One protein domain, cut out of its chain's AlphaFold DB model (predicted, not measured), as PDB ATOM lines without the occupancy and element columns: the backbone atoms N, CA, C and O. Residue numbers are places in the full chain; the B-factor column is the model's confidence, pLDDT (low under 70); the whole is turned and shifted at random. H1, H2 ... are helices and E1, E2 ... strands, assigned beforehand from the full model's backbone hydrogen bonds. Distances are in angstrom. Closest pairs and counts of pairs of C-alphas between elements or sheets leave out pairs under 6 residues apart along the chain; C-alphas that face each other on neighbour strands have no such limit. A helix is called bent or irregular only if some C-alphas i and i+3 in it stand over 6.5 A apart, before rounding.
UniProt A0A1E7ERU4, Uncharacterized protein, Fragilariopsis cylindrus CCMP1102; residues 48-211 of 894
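This is residues 48 to 211 of the 894 residues of an uncharacterized protein of Fragilariopsis cylindrus CCMP1102 (UniProt A0A1E7ERU4). One long helix, H5, runs from a small head, made of the short strand hairpin E1 and E2 with H4, to a larger cluster of helices at its other end. In the cluster H1, H2 and H8 lie side by side, H7 packs on H8, and H6 sits at the edge; the chain reaches the head through residues 96 to 111, with H3 packing on H5 partway along. The printed part has 164 residues with eight named helices and two named strands, in the order H1 H2 H3 H4 E1 E2 H5 H6 H7 H8, and the class is mostly helix. The two strands form one antiparallel sheet, order E1 - E2. The whole is loose, with a radius of gyration of the C-alphas of 22.4 A, and elongated, spanning 70 by 38 by 22 A.

E1 is residues 116 to 118, 7.1 A long, with C-alpha 116 at (13.046, -5.280, -66.825). E2 is residues 124 to 126, 6.9 A. H4, residues 112 to 115, comes directly before E1, and H3 is residues 102 to 106. H5 is residues 130 to 167, 52.9 A from C-alpha 130 at (16.926, -9.578, -64.389) to C-alpha 167 at (-18.582, -16.627, -25.784), with a kink of 31 degrees near residue 145. H1 is residues 67 to 84, 25.1 A, and H2 is residues 88 to 95, 10.7 A. H6 is residues 172 to 180, 14.1 A; it is neither bent nor irregular, but only just: C-alphas 177 and 180 are 6.4 A apart. H7 is residues 184 to 190, 9.9 A. H8 is residues 193 to 203, 15.2 A, ending at C-alpha 203, (-23.393, -2.557, -28.586).

E1 and E2 are an antiparallel hairpin at 160 degrees; N 117 and O 125 are within hydrogen-bond range at 2.9 A, as are N 125 and O 117 at 2.9 A. H5 is the hub, touching four helices. Its residues 130 to 134 touch H4, the closest C-alphas being those of Tyr 115 and Gly 130, 4.5 A apart. Its residues 144 to 152 touch H3, closest at Val 106 and Thr 148, C-alphas 5.6 A apart. H2 and H5 only just touch, with 3 pairs of C-alphas within 8 A, closest at Arg 89 and Tyr 155, 7.1 A. Residues 159 to 166 of H5 touch H8 at a steep tilt of 50 degrees, the same way; the closest C-alphas, of Phe 163 and Pro 193, are 5.1 A apart. H1 and H2 form a helical hairpin at a shallow tilt of 20 degrees, closest at the C-alphas of Ile 79 and Ala 91, 4.6 A. Residues 68 to 75 of H1 touch H8 at a shallow tilt of 15 degrees, opposite ways, closest at the C-alphas of Ala 68 and Met 201, 6.7 A. H7 and H8 form another helical hairpin, at a shallow tilt of 6 degrees, closest at the C-alphas of Ile 187 and Leu 196, 6.3 A. H6 is close to H7 but not clearly touching, about perpendicular at 83 degrees, with the closest C-alphas, of Leu 178 and Phe 184, 6.5 A apart. H1 and H7 are apart. Every O i to N i+4 pair is within hydrogen-bond range in H2, H3, H7 and H8; the count is 13 of 14 in H1, 29 of 34 in H5 and 2 of 5 in H6, where 4 of 6 O i to N i+3 pairs are within range, and H4 is too short for an O i to N i+4 pair.

The two C-alphas farthest apart, of Gly 64 and Thr 128, are 70.3 A apart. The printed part has no cut. No link is long; H2 to H3 is short and the others are tight. Residues 48 to 66 hold no named element. The mean pLDDT of the printed part is 81.8; residues 64 to 66, 107, 122 and 202 to 211 are under 70.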
ATOM      1  N   GLY A  48     -17.860 -17.213 -15.453       85.50
ATOM      2  CA  GLY A  48     -17.517 -17.632 -16.808       85.50
ATOM      3  C   GLY A  48     -17.186 -19.118 -16.894       85.50
ATOM      4  O   GLY A  48     -17.110 -19.819 -15.886       85.50
ATOM      5  N   LEU A  49     -17.010 -19.605 -18.121       87.62
ATOM      6  CA  LEU A  49     -16.644 -20.995 -18.421       87.62
ATOM      7  C   LEU A  49     -15.124 -21.218 -18.487       87.62
ATOM      8  O   LEU A  49     -14.672 -22.310 -18.824       87.62
ATOM      9  N   ALA A  50     -14.325 -20.185 -18.213       86.38
ATOM     10  CA  ALA A  50     -12.874 -20.299 -18.168       86.38
ATOM     11  C   ALA A  50     -12.404 -20.987 -16.875       86.38
ATOM     12  O   ALA A  50     -12.993 -20.794 -15.813       86.38
ATOM     13  N   GLY A  51     -11.317 -21.758 -16.951       82.06
ATOM     14  CA  GLY A  51     -10.684 -22.347 -15.771       82.06
ATOM     15  C   GLY A  51      -9.902 -21.313 -14.954       82.06
ATOM     16  O   GLY A  51      -9.390 -20.330 -15.498       82.06
ATOM     17  N   SER A  52      -9.815 -21.540 -13.641       82.62
ATOM     18  CA  SER A  52      -9.211 -20.635 -12.641       82.62
ATOM     19  C   SER A  52      -7.744 -20.259 -12.886       82.62
ATOM     20  O   SER A  52      -7.260 -19.244 -12.395       82.62
ATOM     21  N   GLU A  53      -7.047 -21.086 -13.653       81.88
ATOM     22  CA  GLU A  53      -5.656 -20.966 -14.079       81.88
ATOM     23  C   GLU A  53      -5.456 -20.040 -15.292       81.88
ATOM     24  O   GLU A  53      -4.321 -19.747 -15.668       81.88
ATOM     25  N   THR A  54      -6.540 -19.571 -15.918       85.19
ATOM     26  CA  THR A  54      -6.491 -18.741 -17.129       85.19
ATOM     27  C   THR A  54      -6.651 -17.248 -16.825       85.19
ATOM     28  O   THR A  54      -7.392 -16.845 -15.931       85.19
ATOM     29  N   ALA A  55      -6.006 -16.391 -17.625       86.88
ATOM     30  CA  ALA A  55      -6.054 -14.934 -17.437       86.88
ATOM     31  C   ALA A  55      -7.463 -14.313 -17.583       86.88
ATOM     32  O   ALA A  55      -7.702 -13.218 -17.076       86.88
ATOM     33  N   ILE A  56      -8.383 -15.003 -18.268       89.69
ATOM     34  CA  ILE A  56      -9.776 -14.578 -18.490       89.69
ATOM     35  C   ILE A  56     -10.746 -15.064 -17.396       89.69
ATOM     36  O   ILE A  56     -11.929 -14.737 -17.444       89.69
ATOM     37  N   TYR A  57     -10.278 -15.816 -16.394       88.50
ATOM     38  CA  TYR A  57     -11.124 -16.290 -15.298       88.50
ATOM     39  C   TYR A  57     -11.780 -15.140 -14.521       88.50
ATOM     40  O   TYR A  57     -11.115 -14.182 -14.118       88.50
ATOM     41  N   GLY A  58     -13.095 -15.224 -14.302       82.75
ATOM     42  CA  GLY A  58     -13.860 -14.179 -13.619       82.75
ATOM     43  C   GLY A  58     -13.956 -12.855 -14.390       82.75
ATOM     44  O   GLY A  58     -14.467 -11.878 -13.843       82.75
ATOM     45  N   LYS A  59     -13.490 -12.788 -15.647       89.31
ATOM     46  CA  LYS A  59     -13.642 -11.625 -16.538       89.31
ATOM     47  C   LYS A  59     -14.941 -11.733 -17.330       89.31
ATOM     48  O   LYS A  59     -14.939 -11.824 -18.554       89.31
ATOM     49  N   THR A  60     -16.053 -11.761 -16.604       87.81
ATOM     50  CA  THR A  60     -17.377 -12.005 -17.171       87.81
ATOM     51  C   THR A  60     -18.095 -10.754 -17.628       87.81
ATOM     52  O   THR A  60     -17.967  -9.682 -17.036       87.81
ATOM     53  N   VAL A  61     -18.907 -10.932 -18.666       85.75
ATOM     54  CA  VAL A  61     -19.813  -9.930 -19.211       85.75
ATOM     55  C   VAL A  61     -21.237 -10.313 -18.818       85.75
ATOM     56  O   VAL A  61     -21.759 -11.344 -19.242       85.75
ATOM     57  N   THR A  62     -21.845  -9.488 -17.973       84.56
ATOM     58  CA  THR A  62     -23.187  -9.679 -17.404       84.56
ATOM     59  C   THR A  62     -24.105  -8.543 -17.832       84.56
ATOM     60  O   THR A  62     -23.633  -7.432 -18.097       84.56
ATOM     61  N   THR A  63     -25.415  -8.762 -17.808       75.75
ATOM     62  CA  THR A  63     -26.381  -7.675 -18.046       75.75
ATOM     63  C   THR A  63     -26.231  -6.568 -16.987       75.75
ATOM     64  O   THR A  63     -26.207  -6.834 -15.783       75.75
ATOM     65  N   GLY A  64     -26.085  -5.299 -17.399       68.12
ATOM     66  CA  GLY A  64     -26.016  -4.182 -16.446       68.12
ATOM     67  C   GLY A  64     -25.204  -2.947 -16.866       68.12
ATOM     68  O   GLY A  64     -24.706  -2.848 -17.986       68.12
ATOM     69  N   PRO A  65     -25.048  -1.963 -15.955       60.22
ATOM     70  CA  PRO A  65     -24.444  -0.667 -16.266       60.22
ATOM     71  C   PRO A  65     -22.944  -0.729 -16.603       60.22
ATOM     72  O   PRO A  65     -22.452   0.135 -17.334       60.22
ATOM     73  N   ASP A  66     -22.237  -1.740 -16.092       68.62
ATOM     74  CA  ASP A  66     -20.778  -1.877 -16.176       68.62
ATOM     75  C   ASP A  66     -20.298  -2.802 -17.316       68.62
ATOM     76  O   ASP A  66     -19.091  -3.001 -17.463       68.62
ATOM     77  N   GLN A  67     -21.205  -3.311 -18.162       74.69
ATOM     78  CA  GLN A  67     -20.920  -4.250 -19.263       74.69
ATOM     79  C   GLN A  67     -19.782  -3.766 -20.187       74.69
ATOM     80  O   GLN A  67     -18.865  -4.514 -20.521       74.69
ATOM     81  N   ALA A  68     -19.770  -2.470 -20.512       70.25
ATOM     82  CA  ALA A  68     -18.697  -1.820 -21.268       70.25
ATOM     83  C   ALA A  68     -17.308  -1.951 -20.611       70.25
ATOM     84  O   ALA A  68     -16.305  -2.090 -21.302       70.25
ATOM     85  N   THR A  69     -17.242  -1.890 -19.277       72.62
ATOM     86  CA  THR A  69     -15.989  -2.033 -18.519       72.62
ATOM     87  C   THR A  69     -15.555  -3.495 -18.477       72.62
ATOM     88  O   THR A  69     -14.396  -3.784 -18.757       72.62
ATOM     89  N   GLN A  70     -16.500  -4.405 -18.218       82.31
ATOM     90  CA  GLN A  70     -16.282  -5.855 -18.227       82.31
ATOM     91  C   GLN A  70     -15.676  -6.347 -19.549       82.31
ATOM     92  O   GLN A  70     -14.732  -7.130 -19.535       82.31
ATOM     93  N   ILE A  71     -16.162  -5.842 -20.687       81.62
ATOM     94  CA  ILE A  71     -15.636  -6.196 -22.015       81.62
ATOM     95  C   ILE A  71     -14.202  -5.699 -22.203       81.62
ATOM     96  O   ILE A  71     -13.384  -6.451 -22.719       81.62
ATOM     97  N   ILE A  72     -13.851  -4.484 -21.770       77.38
ATOM     98  CA  ILE A  72     -12.460  -4.011 -21.894       77.38
ATOM     99  C   ILE A  72     -11.535  -4.836 -20.986       77.38
ATOM    100  O   ILE A  72     -10.471  -5.262 -21.427       77.38
ATOM    101  N   ASP A  73     -11.967  -5.125 -19.754       82.31
ATOM    102  CA  ASP A  73     -11.274  -6.020 -18.820       82.31
ATOM    103  C   ASP A  73     -11.070  -7.438 -19.400       82.31
ATOM    104  O   ASP A  73     -10.018  -8.046 -19.186       82.31
ATOM    105  N   LEU A  74     -12.046  -7.956 -20.154       88.00
ATOM    106  CA  LEU A  74     -11.965  -9.227 -20.880       88.00
ATOM    107  C   LEU A  74     -11.021  -9.141 -22.091       88.00
ATOM    108  O   LEU A  74     -10.212 -10.043 -22.286       88.00
ATOM    109  N   VAL A  75     -11.063  -8.066 -22.883       86.19
ATOM    110  CA  VAL A  75     -10.178  -7.868 -24.048       86.19
ATOM    111  C   VAL A  75      -8.711  -7.721 -23.624       86.19
ATOM    112  O   VAL A  75      -7.844  -8.367 -24.213       86.19
ATOM    113  N   ASP A  76      -8.420  -6.964 -22.561       82.81
ATOM    114  CA  ASP A  76      -7.071  -6.875 -21.977       82.81
ATOM    115  C   ASP A  76      -6.592  -8.252 -21.455       82.81
ATOM    116  O   ASP A  76      -5.434  -8.640 -21.652       82.81
ATOM    117  N   ALA A  77      -7.483  -9.034 -20.834       87.50
ATOM    118  CA  ALA A  77      -7.181 -10.397 -20.393       87.50
ATOM    119  C   ALA A  77      -6.968 -11.376 -21.566       87.50
ATOM    120  O   ALA A  77      -6.102 -12.251 -21.483       87.50
ATOM    121  N   LEU A  78      -7.690 -11.207 -22.678       89.88
ATOM    122  CA  LEU A  78      -7.578 -12.034 -23.884       89.88
ATOM    123  C   LEU A  78      -6.229 -11.884 -24.590       89.88
ATOM    124  O   LEU A  78      -5.753 -12.864 -25.160       89.88
ATOM    125  N   ILE A  79      -5.573 -10.721 -24.520       86.69
ATOM    126  CA  ILE A  79      -4.197 -10.549 -25.025       86.69
ATOM    127  C   ILE A  79      -3.239 -11.456 -24.237       86.69
ATOM    128  O   ILE A  79      -2.464 -12.211 -24.825       86.69
ATOM    129  N   THR A  80      -3.344 -11.440 -22.903       87.94
ATOM    130  CA  THR A  80      -2.532 -12.282 -22.007       87.94
ATOM    131  C   THR A  80      -2.832 -13.772 -22.204       87.94
ATOM    132  O   THR A  80      -1.912 -14.582 -22.303       87.94
ATOM    133  N   TYR A  81      -4.113 -14.136 -22.322       90.44
ATOM    134  CA  TYR A  81      -4.555 -15.502 -22.609       90.44
ATOM    135  C   TYR A  81      -4.036 -16.002 -23.964       90.44
ATOM    136  O   TYR A  81      -3.459 -17.082 -24.026       90.44
ATOM    137  N   SER A  82      -4.157 -15.198 -25.024       89.19
ATOM    138  CA  SER A  82      -3.655 -15.539 -26.364       89.19
ATOM    139  C   SER A  82      -2.146 -15.782 -26.347       89.19
ATOM    140  O   SER A  82      -1.681 -16.769 -26.906       89.19
ATOM    141  N   GLY A  83      -1.381 -14.938 -25.643       86.25
ATOM    142  CA  GLY A  83       0.054 -15.152 -25.436       86.25
ATOM    143  C   GLY A  83       0.363 -16.462 -24.701       86.25
ATOM    144  O   GLY A  83       1.221 -17.221 -25.144       86.25
ATOM    145  N   ALA A  84      -0.368 -16.765 -23.622       86.44
ATOM    146  CA  ALA A  84      -0.184 -17.986 -22.833       86.44
ATOM    147  C   ALA A  84      -0.566 -19.282 -23.581       86.44
ATOM    148  O   ALA A  84       0.051 -20.317 -23.347       86.44
ATOM    149  N   GLN A  85      -1.540 -19.226 -24.499       85.06
ATOM    150  CA  GLN A  85      -1.925 -20.350 -25.368       85.06
ATOM    151  C   GLN A  85      -1.025 -20.506 -26.612       85.06
ATOM    152  O   GLN A  85      -1.228 -21.417 -27.410       85.06
ATOM    153  N   GLY A  86      -0.032 -19.628 -26.802       84.75
ATOM    154  CA  GLY A  86       0.857 -19.637 -27.971       84.75
ATOM    155  C   GLY A  86       0.310 -18.911 -29.208       84.75
ATOM    156  O   GLY A  86       1.004 -18.824 -30.220       84.75
ATOM    157  N   TYR A  87      -0.884 -18.317 -29.132       89.50
ATOM    158  CA  TYR A  87      -1.555 -17.592 -30.220       89.50
ATOM    159  C   TYR A  87      -0.985 -16.166 -30.384       89.50
ATOM    160  O   TYR A  87      -1.702 -15.162 -30.336       89.50
ATOM    161  N   GLY A  88       0.336 -16.037 -30.553       82.81
ATOM    162  CA  GLY A  88       1.038 -14.744 -30.547       82.81
ATOM    163  C   GLY A  88       0.535 -13.748 -31.603       82.81
ATOM    164  O   GLY A  88       0.380 -12.562 -31.318       82.81
ATOM    165  N   ARG A  89       0.177 -14.235 -32.799       86.44
ATOM    166  CA  ARG A  89      -0.437 -13.419 -33.866       86.44
ATOM    167  C   ARG A  89      -1.847 -12.940 -33.524       86.44
ATOM    168  O   ARG A  89      -2.271 -11.889 -34.007       86.44
ATOM    169  N   TRP A  90      -2.575 -13.667 -32.680       90.12
ATOM    170  CA  TRP A  90      -3.866 -13.221 -32.160       90.12
ATOM    171  C   TRP A  90      -3.723 -12.182 -31.055       90.12
ATOM    172  O   TRP A  90      -4.493 -11.228 -31.052       90.12
ATOM    173  N   ALA A  91      -2.706 -12.278 -30.192       85.25
ATOM    174  CA  ALA A  91      -2.390 -11.214 -29.237       85.25
ATOM    175  C   ALA A  91      -2.101  -9.877 -29.957       85.25
ATOM    176  O   ALA A  91      -2.673  -8.850 -29.596       85.25
ATOM    177  N   GLU A  92      -1.302  -9.913 -31.033       82.69
ATOM    178  CA  GLU A  92      -1.074  -8.783 -31.953       82.69
ATOM    179  C   GLU A  92      -2.406  -8.273 -32.542       82.69
ATOM    180  O   GLU A  92      -2.780  -7.118 -32.328       82.69
ATOM    181  N   SER A  93      -3.182  -9.159 -33.179       86.00
ATOM    182  CA  SER A  93      -4.464  -8.829 -33.831       86.00
ATOM    183  C   SER A  93      -5.501  -8.202 -32.893       86.00
ATOM    184  O   SER A  93      -6.207  -7.273 -33.283       86.00
ATOM    185  N   ILE A  94      -5.608  -8.706 -31.658       85.00
ATOM    186  CA  ILE A  94      -6.522  -8.196 -30.628       85.00
ATOM    187  C   ILE A  94      -6.030  -6.837 -30.124       85.00
ATOM    188  O   ILE A  94      -6.835  -5.916 -30.005       85.00
ATOM    189  N   SER A  95      -4.721  -6.673 -29.898       78.00
ATOM    190  CA  SER A  95      -4.143  -5.400 -29.442       78.00
ATOM    191  C   SER A  95      -4.288  -4.265 -30.468       78.00
ATOM    192  O   SER A  95      -4.511  -3.117 -30.087       78.00
ATOM    193  N   GLU A  96      -4.220  -4.581 -31.766       76.81
ATOM    194  CA  GLU A  96      -4.431  -3.624 -32.861       76.81
ATOM    195  C   GLU A  96      -5.900  -3.501 -33.304       76.81
ATOM    196  O   GLU A  96      -6.217  -2.642 -34.132       76.81
ATOM    197  N   LEU A  97      -6.789  -4.367 -32.798       77.75
ATOM    198  CA  LEU A  97      -8.164  -4.560 -33.282       77.75
ATOM    199  C   LEU A  97      -8.238  -4.773 -34.809       77.75
ATOM    200  O   LEU A  97      -9.173  -4.330 -35.483       77.75
ATOM    201  N   LYS A  98      -7.239  -5.470 -35.363       84.19
ATOM    202  CA  LYS A  98      -7.043  -5.705 -36.796       84.19
ATOM    203  C   LYS A  98      -6.950  -7.206 -37.065       84.19
ATOM    204  O   LYS A  98      -6.027  -7.868 -36.608       84.19
ATOM    205  N   ARG A  99      -7.860  -7.737 -37.886       86.81
ATOM    206  CA  ARG A  99      -7.739  -9.097 -38.432       86.81
ATOM    207  C   ARG A  99      -6.599  -9.130 -39.455       86.81
ATOM    208  O   ARG A  99      -6.607  -8.344 -40.406       86.81
ATOM    209  N   LEU A 100      -5.639 -10.031 -39.278       86.94
ATOM    210  CA  LEU A 100      -4.571 -10.258 -40.248       86.94
ATOM    211  C   LEU A 100      -5.103 -11.087 -41.422       86.94
ATOM    212  O   LEU A 100      -5.811 -12.080 -41.244       86.94
ATOM    213  N   THR A 101      -4.768 -10.671 -42.639       85.62
ATOM    214  CA  THR A 101      -5.137 -11.358 -43.880       85.62
ATOM    215  C   THR A 101      -3.966 -12.188 -44.390       85.62
ATOM    216  O   THR A 101      -2.819 -11.941 -44.030       85.62
ATOM    217  N   LYS A 102      -4.213 -13.105 -45.332       82.44
ATOM    218  CA  LYS A 102      -3.159 -13.868 -46.023       82.44
ATOM    219  C   LYS A 102      -1.975 -13.015 -46.516       82.44
ATOM    220  O   LYS A 102      -0.847 -13.498 -46.537       82.44
ATOM    221  N   ARG A 103      -2.206 -11.757 -46.916       79.50
ATOM    222  CA  ARG A 103      -1.139 -10.852 -47.384       79.50
ATOM    223  C   ARG A 103      -0.208 -10.397 -46.259       79.50
ATOM    224  O   ARG A 103       0.975 -10.219 -46.522       79.50
ATOM    225  N   ASP A 104      -0.718 -10.245 -45.039       83.19
ATOM    226  CA  ASP A 104       0.067  -9.843 -43.866       83.19
ATOM    227  C   ASP A 104       1.043 -10.950 -43.411       83.19
ATOM    228  O   ASP A 104       2.055 -10.651 -42.787       83.19
ATOM    229  N   PHE A 105       0.772 -12.217 -43.757       82.31
ATOM    230  CA  PHE A 105       1.673 -13.351 -43.492       82.31
ATOM    231  C   PHE A 105       2.717 -13.563 -44.594       82.31
ATOM    232  O   PHE A 105       3.853 -13.914 -44.297       82.31
ATOM    233  N   VAL A 106       2.320 -13.409 -45.862       73.88
ATOM    234  CA  VAL A 106       3.067 -13.958 -47.014       73.88
ATOM    235  C   VAL A 106       3.731 -12.875 -47.887       73.88
ATOM    236  O   VAL A 106       4.515 -13.172 -48.789       73.88
ATOM    237  N   GLY A 107       3.417 -11.599 -47.649       68.44
ATOM    238  CA  GLY A 107       3.908 -10.488 -48.464       68.44
ATOM    239  C   GLY A 107       3.389 -10.507 -49.909       68.44
ATOM    240  O   GLY A 107       2.506 -11.284 -50.287       68.44
ATOM    241  N   THR A 108       3.918  -9.609 -50.739       76.44
ATOM    242  CA  THR A 108       3.634  -9.573 -52.182       76.44
ATOM    243  C   THR A 108       4.704 -10.334 -52.965       76.44
ATOM    244  O   THR A 108       5.883 -10.102 -52.699       76.44
ATOM    245  N   PRO A 109       4.337 -11.149 -53.973       79.94
ATOM    246  CA  PRO A 109       5.322 -11.782 -54.845       79.94
ATOM    247  C   PRO A 109       6.171 -10.729 -55.577       79.94
ATOM    248  O   PRO A 109       5.655  -9.645 -55.884       79.94
ATOM    249  N   PRO A 110       7.435 -11.043 -55.921       83.69
ATOM    250  CA  PRO A 110       8.273 -10.174 -56.738       83.69
ATOM    251  C   PRO A 110       7.553  -9.750 -58.022       83.69
ATOM    252  O   PRO A 110       6.952 -10.572 -58.721       83.69
ATOM    253  N   GLN A 111       7.602  -8.460 -58.355       82.25
ATOM    254  CA  GLN A 111       7.004  -7.955 -59.590       82.25
ATOM    255  C   GLN A 111       8.028  -7.971 -60.721       82.25
ATOM    256  O   GLN A 111       9.052  -7.297 -60.627       82.25
ATOM    257  N   LYS A 112       7.712  -8.658 -61.831       79.00
ATOM    258  CA  LYS A 112       8.567  -8.714 -63.034       79.00
ATOM    259  C   LYS A 112       9.032  -7.327 -63.493       79.00
ATOM    260  O   LYS A 112      10.193  -7.168 -63.838       79.00
ATOM    261  N   ALA A 113       8.166  -6.314 -63.383       78.06
ATOM    262  CA  ALA A 113       8.458  -4.918 -63.720       78.06
ATOM    263  C   ALA A 113       9.700  -4.313 -63.025       78.06
ATOM    264  O   ALA A 113      10.269  -3.360 -63.546       78.06
ATOM    265  N   LYS A 114      10.146  -4.855 -61.882       82.44
ATOM    266  CA  LYS A 114      11.372  -4.421 -61.187       82.44
ATOM    267  C   LYS A 114      12.659  -4.898 -61.888       82.44
ATOM    268  O   LYS A 114      13.701  -4.279 -61.718       82.44
ATOM    269  N   TYR A 115      12.574  -5.956 -62.698       85.88
ATOM    270  CA  TYR A 115      13.711  -6.673 -63.292       85.88
ATOM    271  C   TYR A 115      13.799  -6.493 -64.820       85.88
ATOM    272  O   TYR A 115      14.459  -7.259 -65.517       85.88
ATOM    273  N   GLY A 116      13.103  -5.504 -65.382       81.12
ATOM    274  CA  GLY A 116      13.046  -5.280 -66.825       81.12
ATOM    275  C   GLY A 116      12.224  -4.057 -67.206       81.12
ATOM    276  O   GLY A 116      11.815  -3.277 -66.349       81.12
ATOM    277  N   LYS A 117      11.980  -3.869 -68.504       83.06
ATOM    278  CA  LYS A 117      11.206  -2.742 -69.042       83.06
ATOM    279  C   LYS A 117      10.230  -3.207 -70.116       83.06
ATOM    280  O   LYS A 117      10.466  -4.183 -70.824       83.06
ATOM    281  N   VAL A 118       9.125  -2.479 -70.249       78.81
ATOM    282  CA  VAL A 118       8.199  -2.647 -71.372       78.81
ATOM    283  C   VAL A 118       8.820  -1.982 -72.601       78.81
ATOM    284  O   VAL A 118       9.205  -0.815 -72.554       78.81
ATOM    285  N   THR A 119       8.972  -2.746 -73.678       73.44
ATOM    286  CA  THR A 119       9.465  -2.257 -74.970       73.44
ATOM    287  C   THR A 119       8.389  -1.452 -75.700       73.44
ATOM    288  O   THR A 119       7.210  -1.505 -75.357       73.44
ATOM    289  N   ILE A 120       8.791  -0.720 -76.742       71.06
ATOM    290  CA  ILE A 120       7.927   0.200 -77.509       71.06
ATOM    291  C   ILE A 120       6.686  -0.515 -78.092       71.06
ATOM    292  O   ILE A 120       5.632   0.093 -78.236       71.06
ATOM    293  N   ASN A 121       6.779  -1.828 -78.331       76.88
ATOM    294  CA  ASN A 121       5.694  -2.664 -78.857       76.88
ATOM    295  C   ASN A 121       4.772  -3.247 -77.758       76.88
ATOM    296  O   ASN A 121       4.005  -4.168 -78.027       76.88
ATOM    297  N   GLY A 122       4.882  -2.791 -76.506       69.00
ATOM    298  CA  GLY A 122       4.091  -3.279 -75.367       69.00
ATOM    299  C   GLY A 122       4.568  -4.605 -74.753       69.00
ATOM    300  O   GLY A 122       4.040  -5.024 -73.725       69.00
ATOM    301  N   ALA A 123       5.583  -5.259 -75.326       73.38
ATOM    302  CA  ALA A 123       6.144  -6.502 -74.796       73.38
ATOM    303  C   ALA A 123       7.154  -6.230 -73.667       73.38
ATOM    304  O   ALA A 123       8.053  -5.400 -73.815       73.38
ATOM    305  N   PHE A 124       7.036  -6.939 -72.542       81.69
ATOM    306  CA  PHE A 124       7.994  -6.851 -71.436       81.69
ATOM    307  C   PHE A 124       9.280  -7.637 -71.739       81.69
ATOM    308  O   PHE A 124       9.207  -8.801 -72.130       81.69
ATOM    309  N   ALA A 125      10.442  -7.023 -71.504       80.94
ATOM    310  CA  ALA A 125      11.758  -7.647 -71.616       80.94
ATOM    311  C   ALA A 125      12.559  -7.454 -70.317       80.94
ATOM    312  O   ALA A 125      12.597  -6.350 -69.767       80.94
ATOM    313  N   PHE A 126      13.208  -8.518 -69.836       82.94
ATOM    314  CA  PHE A 126      14.103  -8.458 -68.678       82.94
ATOM    315  C   PHE A 126      15.377  -7.645 -68.979       82.94
ATOM    316  O   PHE A 126      15.768  -7.473 -70.135       82.94
ATOM    317  N   SER A 127      16.022  -7.122 -67.935       79.19
ATOM    318  CA  SER A 127      17.396  -6.611 -68.024       79.19
ATOM    319  C   SER A 127      18.391  -7.768 -68.208       79.19
ATOM    320  O   SER A 127      18.032  -8.932 -68.056       79.19
ATOM    321  N   THR A 128      19.658  -7.460 -68.496       77.88
ATOM    322  CA  THR A 128      20.714  -8.447 -68.803       77.88
ATOM    323  C   THR A 128      20.933  -9.546 -67.756       77.88
ATOM    324  O   THR A 128      21.454 -10.592 -68.118       77.88
ATOM    325  N   LEU A 129      20.545  -9.326 -66.494       78.50
ATOM    326  CA  LEU A 129      20.557 -10.333 -65.416       78.50
ATOM    327  C   LEU A 129      19.180 -10.511 -64.743       78.50
ATOM    328  O   LEU A 129      18.994 -11.392 -63.907       78.50
ATOM    329  N   GLY A 130      18.188  -9.697 -65.119       81.06
ATOM    330  CA  GLY A 130      16.926  -9.578 -64.389       81.06
ATOM    331  C   GLY A 130      16.026 -10.813 -64.455       81.06
ATOM    332  O   GLY A 130      15.188 -10.999 -63.577       81.06
ATOM    333  N   GLU A 131      16.181 -11.673 -65.464       84.31
ATOM    334  CA  GLU A 131      15.418 -12.926 -65.541       84.31
ATOM    335  C   GLU A 131      15.882 -13.943 -64.485       84.31
ATOM    336  O   GLU A 131      15.049 -14.587 -63.842       84.31
ATOM    337  N   GLU A 132      17.195 -14.040 -64.250       82.69
ATOM    338  CA  GLU A 132      17.768 -14.912 -63.219       82.69
ATOM    339  C   GLU A 132      17.498 -14.358 -61.814       82.69
ATOM    340  O   GLU A 132      17.022 -15.096 -60.951       82.69
ATOM    341  N   GLU A 133      17.691 -13.051 -61.606       84.19
ATOM    342  CA  GLU A 133      17.364 -12.363 -60.346       84.19
ATOM    343  C   GLU A 133      15.880 -12.519 -59.974       84.19
ATOM    344  O   GLU A 133      15.557 -12.912 -58.853       84.19
ATOM    345  N   TYR A 134      14.963 -12.288 -60.925       87.12
ATOM    346  CA  TYR A 134      13.527 -12.483 -60.707       87.12
ATOM    347  C   TYR A 134      13.200 -13.924 -60.307       87.12
ATOM    348  O   TYR A 134      12.349 -14.148 -59.446       87.12
ATOM    349  N   LYS A 135      13.851 -14.905 -60.939       85.88
ATOM    350  CA  LYS A 135      13.618 -16.325 -60.670       85.88
ATOM    351  C   LYS A 135      14.104 -16.720 -59.275       85.88
ATOM    352  O   LYS A 135      13.362 -17.392 -58.565       85.88
ATOM    353  N   ILE A 136      15.289 -16.257 -58.868       85.81
ATOM    354  CA  ILE A 136      15.839 -16.472 -57.522       85.81
ATOM    355  C   ILE A 136      14.908 -15.864 -56.464       85.81
ATOM    356  O   ILE A 136      14.451 -16.582 -55.575       85.81
ATOM    357  N   ASP A 137      14.547 -14.585 -56.601       84.31
ATOM    358  CA  ASP A 137      13.654 -13.900 -55.654       84.31
ATOM    359  C   ASP A 137      12.262 -14.560 -55.597       84.31
ATOM    360  O   ASP A 137      11.649 -14.652 -54.530       84.31
ATOM    361  N   TYR A 138      11.746 -15.046 -56.731       87.06
ATOM    362  CA  TYR A 138      10.449 -15.724 -56.792       87.06
ATOM    363  C   TYR A 138      10.480 -17.119 -56.156       87.06
ATOM    364  O   TYR A 138       9.526 -17.484 -55.469       87.06
ATOM    365  N   ASP A 139      11.548 -17.897 -56.350       84.19
ATOM    366  CA  ASP A 139      11.684 -19.221 -55.734       84.19
ATOM    367  C   ASP A 139      11.955 -19.125 -54.218       84.19
ATOM    368  O   ASP A 139      11.403 -19.931 -53.464       84.19
ATOM    369  N   ILE A 140      12.677 -18.095 -53.746       84.44
ATOM    370  CA  ILE A 140      12.786 -17.755 -52.312       84.44
ATOM    371  C   ILE A 140      11.400 -17.428 -51.742       84.44
ATOM    372  O   ILE A 140      10.940 -18.102 -50.816       84.44
ATOM    373  N   TRP A 141      10.679 -16.477 -52.348       86.69
ATOM    374  CA  TRP A 141       9.322 -16.115 -51.918       86.69
ATOM    375  C   TRP A 141       8.370 -17.320 -51.923       86.69
ATOM    376  O   TRP A 141       7.550 -17.479 -51.024       86.69
ATOM    377  N   LYS A 142       8.484 -18.216 -52.907       84.19
ATOM    378  CA  LYS A 142       7.670 -19.435 -53.023       84.19
ATOM    379  C   LYS A 142       7.998 -20.478 -51.947       84.19
ATOM    380  O   LYS A 142       7.094 -21.203 -51.524       84.19
ATOM    381  N   ALA A 143       9.248 -20.562 -51.489       82.31
ATOM    382  CA  ALA A 143       9.623 -21.397 -50.348       82.31
ATOM    383  C   ALA A 143       9.031 -20.838 -49.040       82.31
ATOM    384  O   ALA A 143       8.374 -21.569 -48.292       82.31
ATOM    385  N   GLU A 144       9.164 -19.529 -48.813       81.44
ATOM    386  CA  GLU A 144       8.589 -18.822 -47.659       81.44
ATOM    387  C   GLU A 144       7.050 -18.858 -47.655       81.44
ATOM    388  O   GLU A 144       6.431 -19.054 -46.606       81.44
ATOM    389  N   PHE A 145       6.412 -18.775 -48.829       81.94
ATOM    390  CA  PHE A 145       4.964 -18.917 -49.029       81.94
ATOM    391  C   PHE A 145       4.426 -20.225 -48.442       81.94
ATOM    392  O   PHE A 145       3.347 -20.250 -47.853       81.94
ATOM    393  N   GLY A 146       5.166 -21.330 -48.582       75.44
ATOM    394  CA  GLY A 146       4.753 -22.637 -48.067       75.44
ATOM    395  C   GLY A 146       4.734 -22.723 -46.538       75.44
ATOM    396  O   GLY A 146       3.939 -23.485 -45.982       75.44
ATOM    397  N   ILE A 147       5.586 -21.946 -45.863       79.62
ATOM    398  CA  ILE A 147       5.677 -21.866 -44.398       79.62
ATOM    399  C   ILE A 147       4.624 -20.880 -43.883       79.62
ATOM    400  O   ILE A 147       3.721 -21.269 -43.150       79.62
ATOM    401  N   THR A 148       4.651 -19.646 -44.380       81.56
ATOM    402  CA  THR A 148       3.736 -18.564 -43.975       81.56
ATOM    403  C   THR A 148       2.259 -18.870 -44.268       81.56
ATOM    404  O   THR A 148       1.374 -18.426 -43.536       81.56
ATOM    405  N   LEU A 149       1.952 -19.696 -45.279       83.12
ATOM    406  CA  LEU A 149       0.595 -20.211 -45.502       83.12
ATOM    407  C   LEU A 149       0.141 -21.208 -44.421       83.12
ATOM    408  O   LEU A 149      -1.058 -21.283 -44.149       83.12
ATOM    409  N   LYS A 150       1.050 -21.984 -43.817       85.31
ATOM    410  CA  LYS A 150       0.710 -22.842 -42.667       85.31
ATOM    411  C   LYS A 150       0.400 -21.980 -41.451       85.31
ATOM    412  O   LYS A 150      -0.629 -22.217 -40.829       85.31
ATOM    413  N   ASP A 151       1.205 -20.952 -41.196       85.12
ATOM    414  CA  ASP A 151       0.987 -20.005 -40.097       85.12
ATOM    415  C   ASP A 151      -0.351 -19.268 -40.252       85.12
ATOM    416  O   ASP A 151      -1.118 -19.166 -39.300       85.12
ATOM    417  N   HIS A 152      -0.696 -18.842 -41.472       87.75
ATOM    418  CA  HIS A 152      -2.000 -18.237 -41.751       87.75
ATOM    419  C   HIS A 152      -3.167 -19.214 -41.519       87.75
ATOM    420  O   HIS A 152      -4.144 -18.854 -40.869       87.75
ATOM    421  N   LYS A 153      -3.059 -20.468 -41.984       87.12
ATOM    422  CA  LYS A 153      -4.076 -21.508 -41.725       87.12
ATOM    423  C   LYS A 153      -4.195 -21.863 -40.243       87.12
ATOM    424  O   LYS A 153      -5.266 -22.254 -39.792       87.12
ATOM    425  N   GLN A 154      -3.096 -21.783 -39.500       88.75
ATOM    426  CA  GLN A 154      -3.075 -22.012 -38.062       88.75
ATOM    427  C   GLN A 154      -3.768 -20.852 -37.330       88.75
ATOM    428  O   GLN A 154      -4.673 -21.096 -36.540       88.75
ATOM    429  N   TYR A 155      -3.466 -19.607 -37.706       90.12
ATOM    430  CA  TYR A 155      -4.180 -18.412 -37.251       90.12
ATOM    431  C   TYR A 155      -5.692 -18.476 -37.539       90.12
ATOM    432  O   TYR A 155      -6.492 -18.130 -36.673       90.12
ATOM    433  N   GLU A 156      -6.115 -18.972 -38.708       88.81
ATOM    434  CA  GLU A 156      -7.543 -19.175 -39.008       88.81
ATOM    435  C   GLU A 156      -8.208 -20.214 -38.089       88.81
ATOM    436  O   GLU A 156      -9.334 -19.991 -37.657       88.81
ATOM    437  N   LYS A 157      -7.521 -21.303 -37.720       89.12
ATOM    438  CA  LYS A 157      -8.037 -22.288 -36.747       89.12
ATOM    439  C   LYS A 157      -8.099 -21.744 -35.320       89.12
ATOM    440  O   LYS A 157      -8.998 -22.090 -34.565       89.12
ATOM    441  N   GLU A 158      -7.136 -20.913 -34.936       91.19
ATOM    442  CA  GLU A 158      -7.082 -20.294 -33.605       91.19
ATOM    443  C   GLU A 158      -8.237 -19.309 -33.369       91.19
ATOM    444  O   GLU A 158      -8.652 -19.106 -32.225       91.19
ATOM    445  N   ALA A 159      -8.818 -18.773 -34.449       90.06
ATOM    446  CA  ALA A 159     -10.011 -17.935 -34.407       90.06
ATOM    447  C   ALA A 159     -11.196 -18.633 -33.714       90.06
ATOM    448  O   ALA A 159     -11.824 -18.029 -32.846       90.06
ATOM    449  N   ASP A 160     -11.458 -19.906 -34.042       89.38
ATOM    450  CA  ASP A 160     -12.558 -20.700 -33.471       89.38
ATOM    451  C   ASP A 160     -12.438 -20.823 -31.943       89.38
ATOM    452  O   ASP A 160     -13.407 -20.601 -31.213       89.38
ATOM    453  N   TYR A 161     -11.240 -21.151 -31.445       90.69
ATOM    454  CA  TYR A 161     -11.000 -21.323 -30.009       90.69
ATOM    455  C   TYR A 161     -11.155 -20.005 -29.250       90.69
ATOM    456  O   TYR A 161     -11.784 -19.977 -28.192       90.69
ATOM    457  N   LEU A 162     -10.643 -18.902 -29.802       91.38
ATOM    458  CA  LEU A 162     -10.798 -17.573 -29.208       91.38
ATOM    459  C   LEU A 162     -12.252 -17.096 -29.235       91.38
ATOM    460  O   LEU A 162     -12.720 -16.530 -28.249       91.38
ATOM    461  N   PHE A 163     -12.994 -17.368 -30.310       92.62
ATOM    462  CA  PHE A 163     -14.421 -17.055 -30.404       92.62
ATOM    463  C   PHE A 163     -15.230 -17.789 -29.322       92.62
ATOM    464  O   PHE A 163     -16.041 -17.177 -28.626       92.62
ATOM    465  N   LEU A 164     -14.965 -19.085 -29.125       90.62
ATOM    466  CA  LEU A 164     -15.591 -19.884 -28.068       90.62
ATOM    467  C   LEU A 164     -15.168 -19.432 -26.661       90.62
ATOM    468  O   LEU A 164     -16.015 -19.366 -25.771       90.62
ATOM    469  N   ALA A 165     -13.899 -19.066 -26.459       90.38
ATOM    470  CA  ALA A 165     -13.404 -18.544 -25.185       90.38
ATOM    471  C   ALA A 165     -14.079 -17.216 -24.800       90.38
ATOM    472  O   ALA A 165     -14.468 -17.052 -23.641       90.38
ATOM    473  N   ILE A 166     -14.277 -16.309 -25.773       91.38
ATOM    474  CA  ILE A 166     -15.050 -15.068 -25.604       91.38
ATOM    475  C   ILE A 166     -16.496 -15.401 -25.242       91.38
ATOM    476  O   ILE A 166     -16.965 -14.944 -24.201       91.38
ATOM    477  N   LYS A 167     -17.186 -16.230 -26.043       90.94
ATOM    478  CA  LYS A 167     -18.582 -16.627 -25.784       90.94
ATOM    479  C   LYS A 167     -18.757 -17.218 -24.381       90.94
ATOM    480  O   LYS A 167     -19.714 -16.890 -23.691       90.94
ATOM    481  N   GLY A 168     -17.807 -18.033 -23.924       88.88
ATOM    482  CA  GLY A 168     -17.827 -18.629 -22.588       88.88
ATOM    483  C   GLY A 168     -17.720 -17.642 -21.418       88.88
ATOM    484  O   GLY A 168     -17.966 -18.047 -20.285       88.88
ATOM    485  N   GLN A 169     -17.372 -16.371 -21.652       92.75
ATOM    486  CA  GLN A 169     -17.367 -15.332 -20.611       92.75
ATOM    487  C   GLN A 169     -18.645 -14.478 -20.589       92.75
ATOM    488  O   GLN A 169     -18.722 -13.543 -19.793       92.75
ATOM    489  N   PHE A 170     -19.644 -14.776 -21.426       90.00
ATOM    490  CA  PHE A 170     -20.923 -14.063 -21.445       90.00
ATOM    491  C   PHE A 170     -21.996 -14.807 -20.650       90.00
ATOM    492  O   PHE A 170     -22.160 -16.021 -20.773       90.00
ATOM    493  N   GLU A 171     -22.742 -14.060 -19.840       87.50
ATOM    494  CA  GLU A 171     -24.014 -14.516 -19.283       87.50
ATOM    495  C   GLU A 171     -25.002 -14.742 -20.446       87.50
ATOM    496  O   GLU A 171     -25.026 -13.894 -21.338       87.50
ATOM    497  N   PRO A 172     -25.816 -15.821 -20.468       83.50
ATOM    498  CA  PRO A 172     -26.674 -16.142 -21.615       83.50
ATOM    499  C   PRO A 172     -27.517 -14.955 -22.094       83.50
ATOM    500  O   PRO A 172     -27.395 -14.550 -23.239       83.50
ATOM    501  N   ILE A 173     -28.212 -14.277 -21.177       80.62
ATOM    502  CA  ILE A 173     -29.040 -13.099 -21.486       80.62
ATOM    503  C   ILE A 173     -28.214 -11.983 -22.161       80.62
ATOM    504  O   ILE A 173     -28.657 -11.378 -23.130       80.62
ATOM    505  N   ALA A 174     -26.980 -11.746 -21.699       80.25
ATOM    506  CA  ALA A 174     -26.086 -10.732 -22.263       80.25
ATOM    507  C   ALA A 174     -25.469 -11.134 -23.619       80.25
ATOM    508  O   ALA A 174     -24.887 -10.284 -24.299       80.25
ATOM    509  N   TRP A 175     -25.530 -12.419 -23.976       86.31
ATOM    510  CA  TRP A 175     -25.169 -12.945 -25.290       86.31
ATOM    511  C   TRP A 175     -26.364 -12.870 -26.248       86.31
ATOM    512  O   TRP A 175     -26.209 -12.390 -27.366       86.31
ATOM    513  N   ASP A 176     -27.547 -13.269 -25.783       82.88
ATOM    514  CA  ASP A 176     -28.796 -13.288 -26.550       82.88
ATOM    515  C   ASP A 176     -29.261 -11.854 -26.904       82.88
ATOM    516  O   ASP A 176     -29.744 -11.600 -28.006       82.88
ATOM    517  N   ASP A 177     -28.983 -10.864 -26.040       76.00
ATOM    518  CA  ASP A 177     -29.149  -9.426 -26.327       76.00
ATOM    519  C   ASP A 177     -28.499  -8.985 -27.657       76.00
ATOM    520  O   ASP A 177     -28.976  -8.044 -28.299       76.00
ATOM    521  N   LEU A 178     -27.415  -9.650 -28.079       78.25
ATOM    522  CA  LEU A 178     -26.661  -9.322 -29.292       78.25
ATOM    523  C   LEU A 178     -27.342  -9.818 -30.576       78.25
ATOM    524  O   LEU A 178     -27.021  -9.300 -31.645       78.25
ATOM    525  N   GLU A 179     -28.285 -10.766 -30.496       79.06
ATOM    526  CA  GLU A 179     -28.995 -11.318 -31.664       79.06
ATOM    527  C   GLU A 179     -29.814 -10.259 -32.418       79.06
ATOM    528  O   GLU A 179     -30.052 -10.388 -33.618       79.06
ATOM    529  N   HIS A 180     -30.155  -9.163 -31.738       73.31
ATOM    530  CA  HIS A 180     -30.844  -8.004 -32.303       73.31
ATOM    531  C   HIS A 180     -29.970  -7.157 -33.256       73.31
ATOM    532  O   HIS A 180     -30.512  -6.353 -34.016       73.31
ATOM    533  N   ASP A 181     -28.635  -7.300 -33.251       74.50
ATOM    534  CA  ASP A 181     -27.761  -6.628 -34.223       74.50
ATOM    535  C   ASP A 181     -27.604  -7.491 -35.484       74.50
ATOM    536  O   ASP A 181     -27.089  -8.608 -35.439       74.50
ATOM    537  N   ALA A 182     -27.974  -6.946 -36.647       77.62
ATOM    538  CA  ALA A 182     -27.923  -7.651 -37.932       77.62
ATOM    539  C   ALA A 182     -26.528  -8.205 -38.313       77.62
ATOM    540  O   ALA A 182     -26.418  -9.072 -39.182       77.62
ATOM    541  N   ARG A 183     -25.446  -7.726 -37.684       82.25
ATOM    542  CA  ARG A 183     -24.076  -8.227 -37.884       82.25
ATOM    543  C   ARG A 183     -23.778  -9.484 -37.070       82.25
ATOM    544  O   ARG A 183     -22.847 -10.209 -37.421       82.25
ATOM    545  N   PHE A 184     -24.541  -9.760 -36.015       85.50
ATOM    546  CA  PHE A 184     -24.297 -10.868 -35.095       85.50
ATOM    547  C   PHE A 184     -24.354 -12.231 -35.791       85.50
ATOM    548  O   PHE A 184     -23.392 -12.991 -35.712       85.50
ATOM    549  N   GLY A 185     -25.413 -12.507 -36.561       86.19
ATOM    550  CA  GLY A 185     -25.552 -13.751 -37.333       86.19
ATOM    551  C   GLY A 185     -24.344 -14.039 -38.246       86.19
ATOM    552  O   GLY A 185     -23.706 -15.085 -38.092       86.19
ATOM    553  N   PRO A 186     -23.954 -13.113 -39.146       88.75
ATOM    554  CA  PRO A 186     -22.733 -13.229 -39.947       88.75
ATOM    555  C   PRO A 186     -21.451 -13.440 -39.124       88.75
ATOM    556  O   PRO A 186     -20.603 -14.246 -39.508       88.75
ATOM    557  N   ILE A 187     -21.308 -12.762 -37.982       89.06
ATOM    558  CA  ILE A 187     -20.148 -12.900 -37.086       89.06
ATOM    559  C   ILE A 187     -20.108 -14.286 -36.429       89.06
ATOM    560  O   ILE A 187     -19.035 -14.883 -36.338       89.06
ATOM    561  N   CYS A 188     -21.253 -14.836 -36.023       86.94
ATOM    562  CA  CYS A 188     -21.367 -16.188 -35.475       86.94
ATOM    563  C   CYS A 188     -21.111 -17.287 -36.514       86.94
ATOM    564  O   CYS A 188     -20.552 -18.326 -36.162       86.94
ATOM    565  N   LEU A 189     -21.466 -17.055 -37.781       88.69
ATOM    566  CA  LEU A 189     -21.148 -17.955 -38.896       88.69
ATOM    567  C   LEU A 189     -19.651 -17.928 -39.240       88.69
ATOM    568  O   LEU A 189     -19.029 -18.980 -39.366       88.69
ATOM    569  N   ASN A 190     -19.059 -16.734 -39.344       86.44
ATOM    570  CA  ASN A 190     -17.639 -16.545 -39.672       86.44
ATOM    571  C   ASN A 190     -16.689 -16.780 -38.485       86.44
ATOM    572  O   ASN A 190     -15.473 -16.826 -38.682       86.44
ATOM    573  N   ARG A 191     -17.234 -16.845 -37.263       89.31
ATOM    574  CA  ARG A 191     -16.541 -17.021 -35.975       89.31
ATOM    575  C   ARG A 191     -15.311 -16.133 -35.794       89.31
ATOM    576  O   ARG A 191     -14.298 -16.559 -35.251       89.31
ATOM    577  N   CYS A 192     -15.378 -14.882 -36.247       88.81
ATOM    578  CA  CYS A 192     -14.230 -13.981 -36.202       88.81
ATOM    579  C   CYS A 192     -14.132 -13.236 -34.852       88.81
ATOM    580  O   CYS A 192     -14.984 -12.385 -34.574       88.81
ATOM    581  N   PRO A 193     -13.072 -13.447 -34.039       90.25
ATOM    582  CA  PRO A 193     -12.918 -12.762 -32.755       90.25
ATOM    583  C   PRO A 193     -12.816 -11.238 -32.877       90.25
ATOM    584  O   PRO A 193     -13.370 -10.536 -32.042       90.25
ATOM    585  N   ILE A 194     -12.154 -10.697 -33.912       88.06
ATOM    586  CA  ILE A 194     -12.025  -9.234 -34.080       88.06
ATOM    587  C   ILE A 194     -13.371  -8.589 -34.421       88.06
ATOM    588  O   ILE A 194     -13.663  -7.496 -33.938       88.06
ATOM    589  N   GLU A 195     -14.192  -9.243 -35.242       86.56
ATOM    590  CA  GLU A 195     -15.514  -8.728 -35.609       86.56
ATOM    591  C   GLU A 195     -16.461  -8.800 -34.399       86.56
ATOM    592  O   GLU A 195     -17.125  -7.810 -34.093       86.56
ATOM    593  N   LEU A 196     -16.412  -9.896 -33.626       88.12
ATOM    594  CA  LEU A 196     -17.125 -10.025 -32.352       88.12
ATOM    595  C   LEU A 196     -16.683  -8.964 -31.333       88.12
ATOM    596  O   LEU A 196     -17.523  -8.243 -30.813       88.12
ATOM    597  N   ILE A 197     -15.381  -8.799 -31.071       85.88
ATOM    598  CA  ILE A 197     -14.866  -7.787 -30.128       85.88
ATOM    599  C   ILE A 197     -15.286  -6.372 -30.554       85.88
ATOM    600  O   ILE A 197     -15.657  -5.561 -29.705       85.88
ATOM    601  N   ASN A 198     -15.289  -6.072 -31.857       81.44
ATOM    602  CA  ASN A 198     -15.795  -4.795 -32.361       81.44
ATOM    603  C   ASN A 198     -17.291  -4.609 -32.086       81.44
ATOM    604  O   ASN A 198     -17.657  -3.573 -31.531       81.44
ATOM    605  N   LEU A 199     -18.125  -5.605 -32.400       81.81
ATOM    606  CA  LEU A 199     -19.561  -5.588 -32.106       81.81
ATOM    607  C   LEU A 199     -19.831  -5.404 -30.604       81.81
ATOM    608  O   LEU A 199     -20.647  -4.571 -30.216       81.81
ATOM    609  N   LEU A 200     -19.108  -6.133 -29.752       80.50
ATOM    610  CA  LEU A 200     -19.228  -6.064 -28.296       80.50
ATOM    611  C   LEU A 200     -18.860  -4.679 -27.753       80.50
ATOM    612  O   LEU A 200     -19.600  -4.107 -26.951       80.50
ATOM    613  N   MET A 201     -17.747  -4.098 -28.210       74.00
ATOM    614  CA  MET A 201     -17.364  -2.741 -27.812       74.00
ATOM    615  C   MET A 201     -18.354  -1.682 -28.305       74.00
ATOM    616  O   MET A 201     -18.491  -0.654 -27.648       74.00
ATOM    617  N   GLU A 202     -19.048  -1.892 -29.424       69.06
ATOM    618  CA  GLU A 202     -20.121  -0.999 -29.876       69.06
ATOM    619  C   GLU A 202     -21.367  -1.149 -28.999       69.06
ATOM    620  O   GLU A 202     -21.665  -0.261 -28.192       69.06
ATOM    621  N   THR A 203     -22.050  -2.286 -29.121       69.25
ATOM    622  CA  THR A 203     -23.393  -2.557 -28.586       69.25
ATOM    623  C   THR A 203     -23.421  -2.371 -27.071       69.25
ATOM    624  O   THR A 203     -24.133  -1.513 -26.533       69.25
ATOM    625  N   CYS A 204     -22.518  -3.058 -26.373       63.44
ATOM    626  CA  CYS A 204     -22.438  -3.055 -24.917       63.44
ATOM    627  C   CYS A 204     -21.796  -1.783 -24.342       63.44
ATOM    628  O   CYS A 204     -21.796  -1.597 -23.130       63.44
ATOM    629  N   SER A 205     -21.276  -0.860 -25.168       59.56
ATOM    630  CA  SER A 205     -20.910   0.474 -24.669       59.56
ATOM    631  C   SER A 205     -22.098   1.433 -24.575       59.56
ATOM    632  O   SER A 205     -21.956   2.504 -23.979       59.56
ATOM    633  N   THR A 206     -23.295   1.043 -25.029       55.50
ATOM    634  CA  THR A 206     -24.552   1.770 -24.760       55.50
ATOM    635  C   THR A 206     -25.373   1.180 -23.610       55.50
ATOM    636  O   THR A 206     -26.045   1.953 -22.925       55.50
ATOM    637  N   ASN A 207     -25.227  -0.126 -23.350       53.91
ATOM    638  CA  ASN A 207     -26.006  -0.967 -22.424       53.91
ATOM    639  C   ASN A 207     -27.499  -1.139 -22.792       53.91
ATOM    640  O   ASN A 207     -28.281  -1.519 -21.927       53.91
ATOM    641  N   GLU A 208     -27.918  -0.814 -24.020       51.16
ATOM    642  CA  GLU A 208     -29.325  -0.896 -24.447       51.16
ATOM    643  C   GLU A 208     -29.399  -1.267 -25.943       51.16
ATOM    644  O   GLU A 208     -29.281  -0.392 -26.808       51.16
ATOM    645  N   SER A 209     -29.618  -2.554 -26.236       45.03
ATOM    646  CA  SER A 209     -29.758  -3.153 -27.582       45.03
ATOM    647  C   SER A 209     -30.892  -2.539 -28.424       45.03
ATOM    648  O   SER A 209     -30.847  -2.584 -29.648       45.03
ATOM    649  N   SER A 210     -31.861  -1.870 -27.792       50.41
ATOM    650  CA  SER A 210     -33.060  -1.278 -28.419       50.41
ATOM    651  C   SER A 210     -32.975   0.255 -28.624       50.41
ATOM    652  O   SER A 210     -33.981   0.973 -28.608       50.41
ATOM    653  N   THR A 211     -31.773   0.830 -28.755       55.16
ATOM    654  CA  THR A 211     -31.585   2.298 -28.751       55.16
ATOM    655  C   THR A 211     -31.638   2.951 -30.141       55.16
ATOM    656  O   THR A 211     -30.627   2.961 -30.830       55.16
TER     657      THR A 211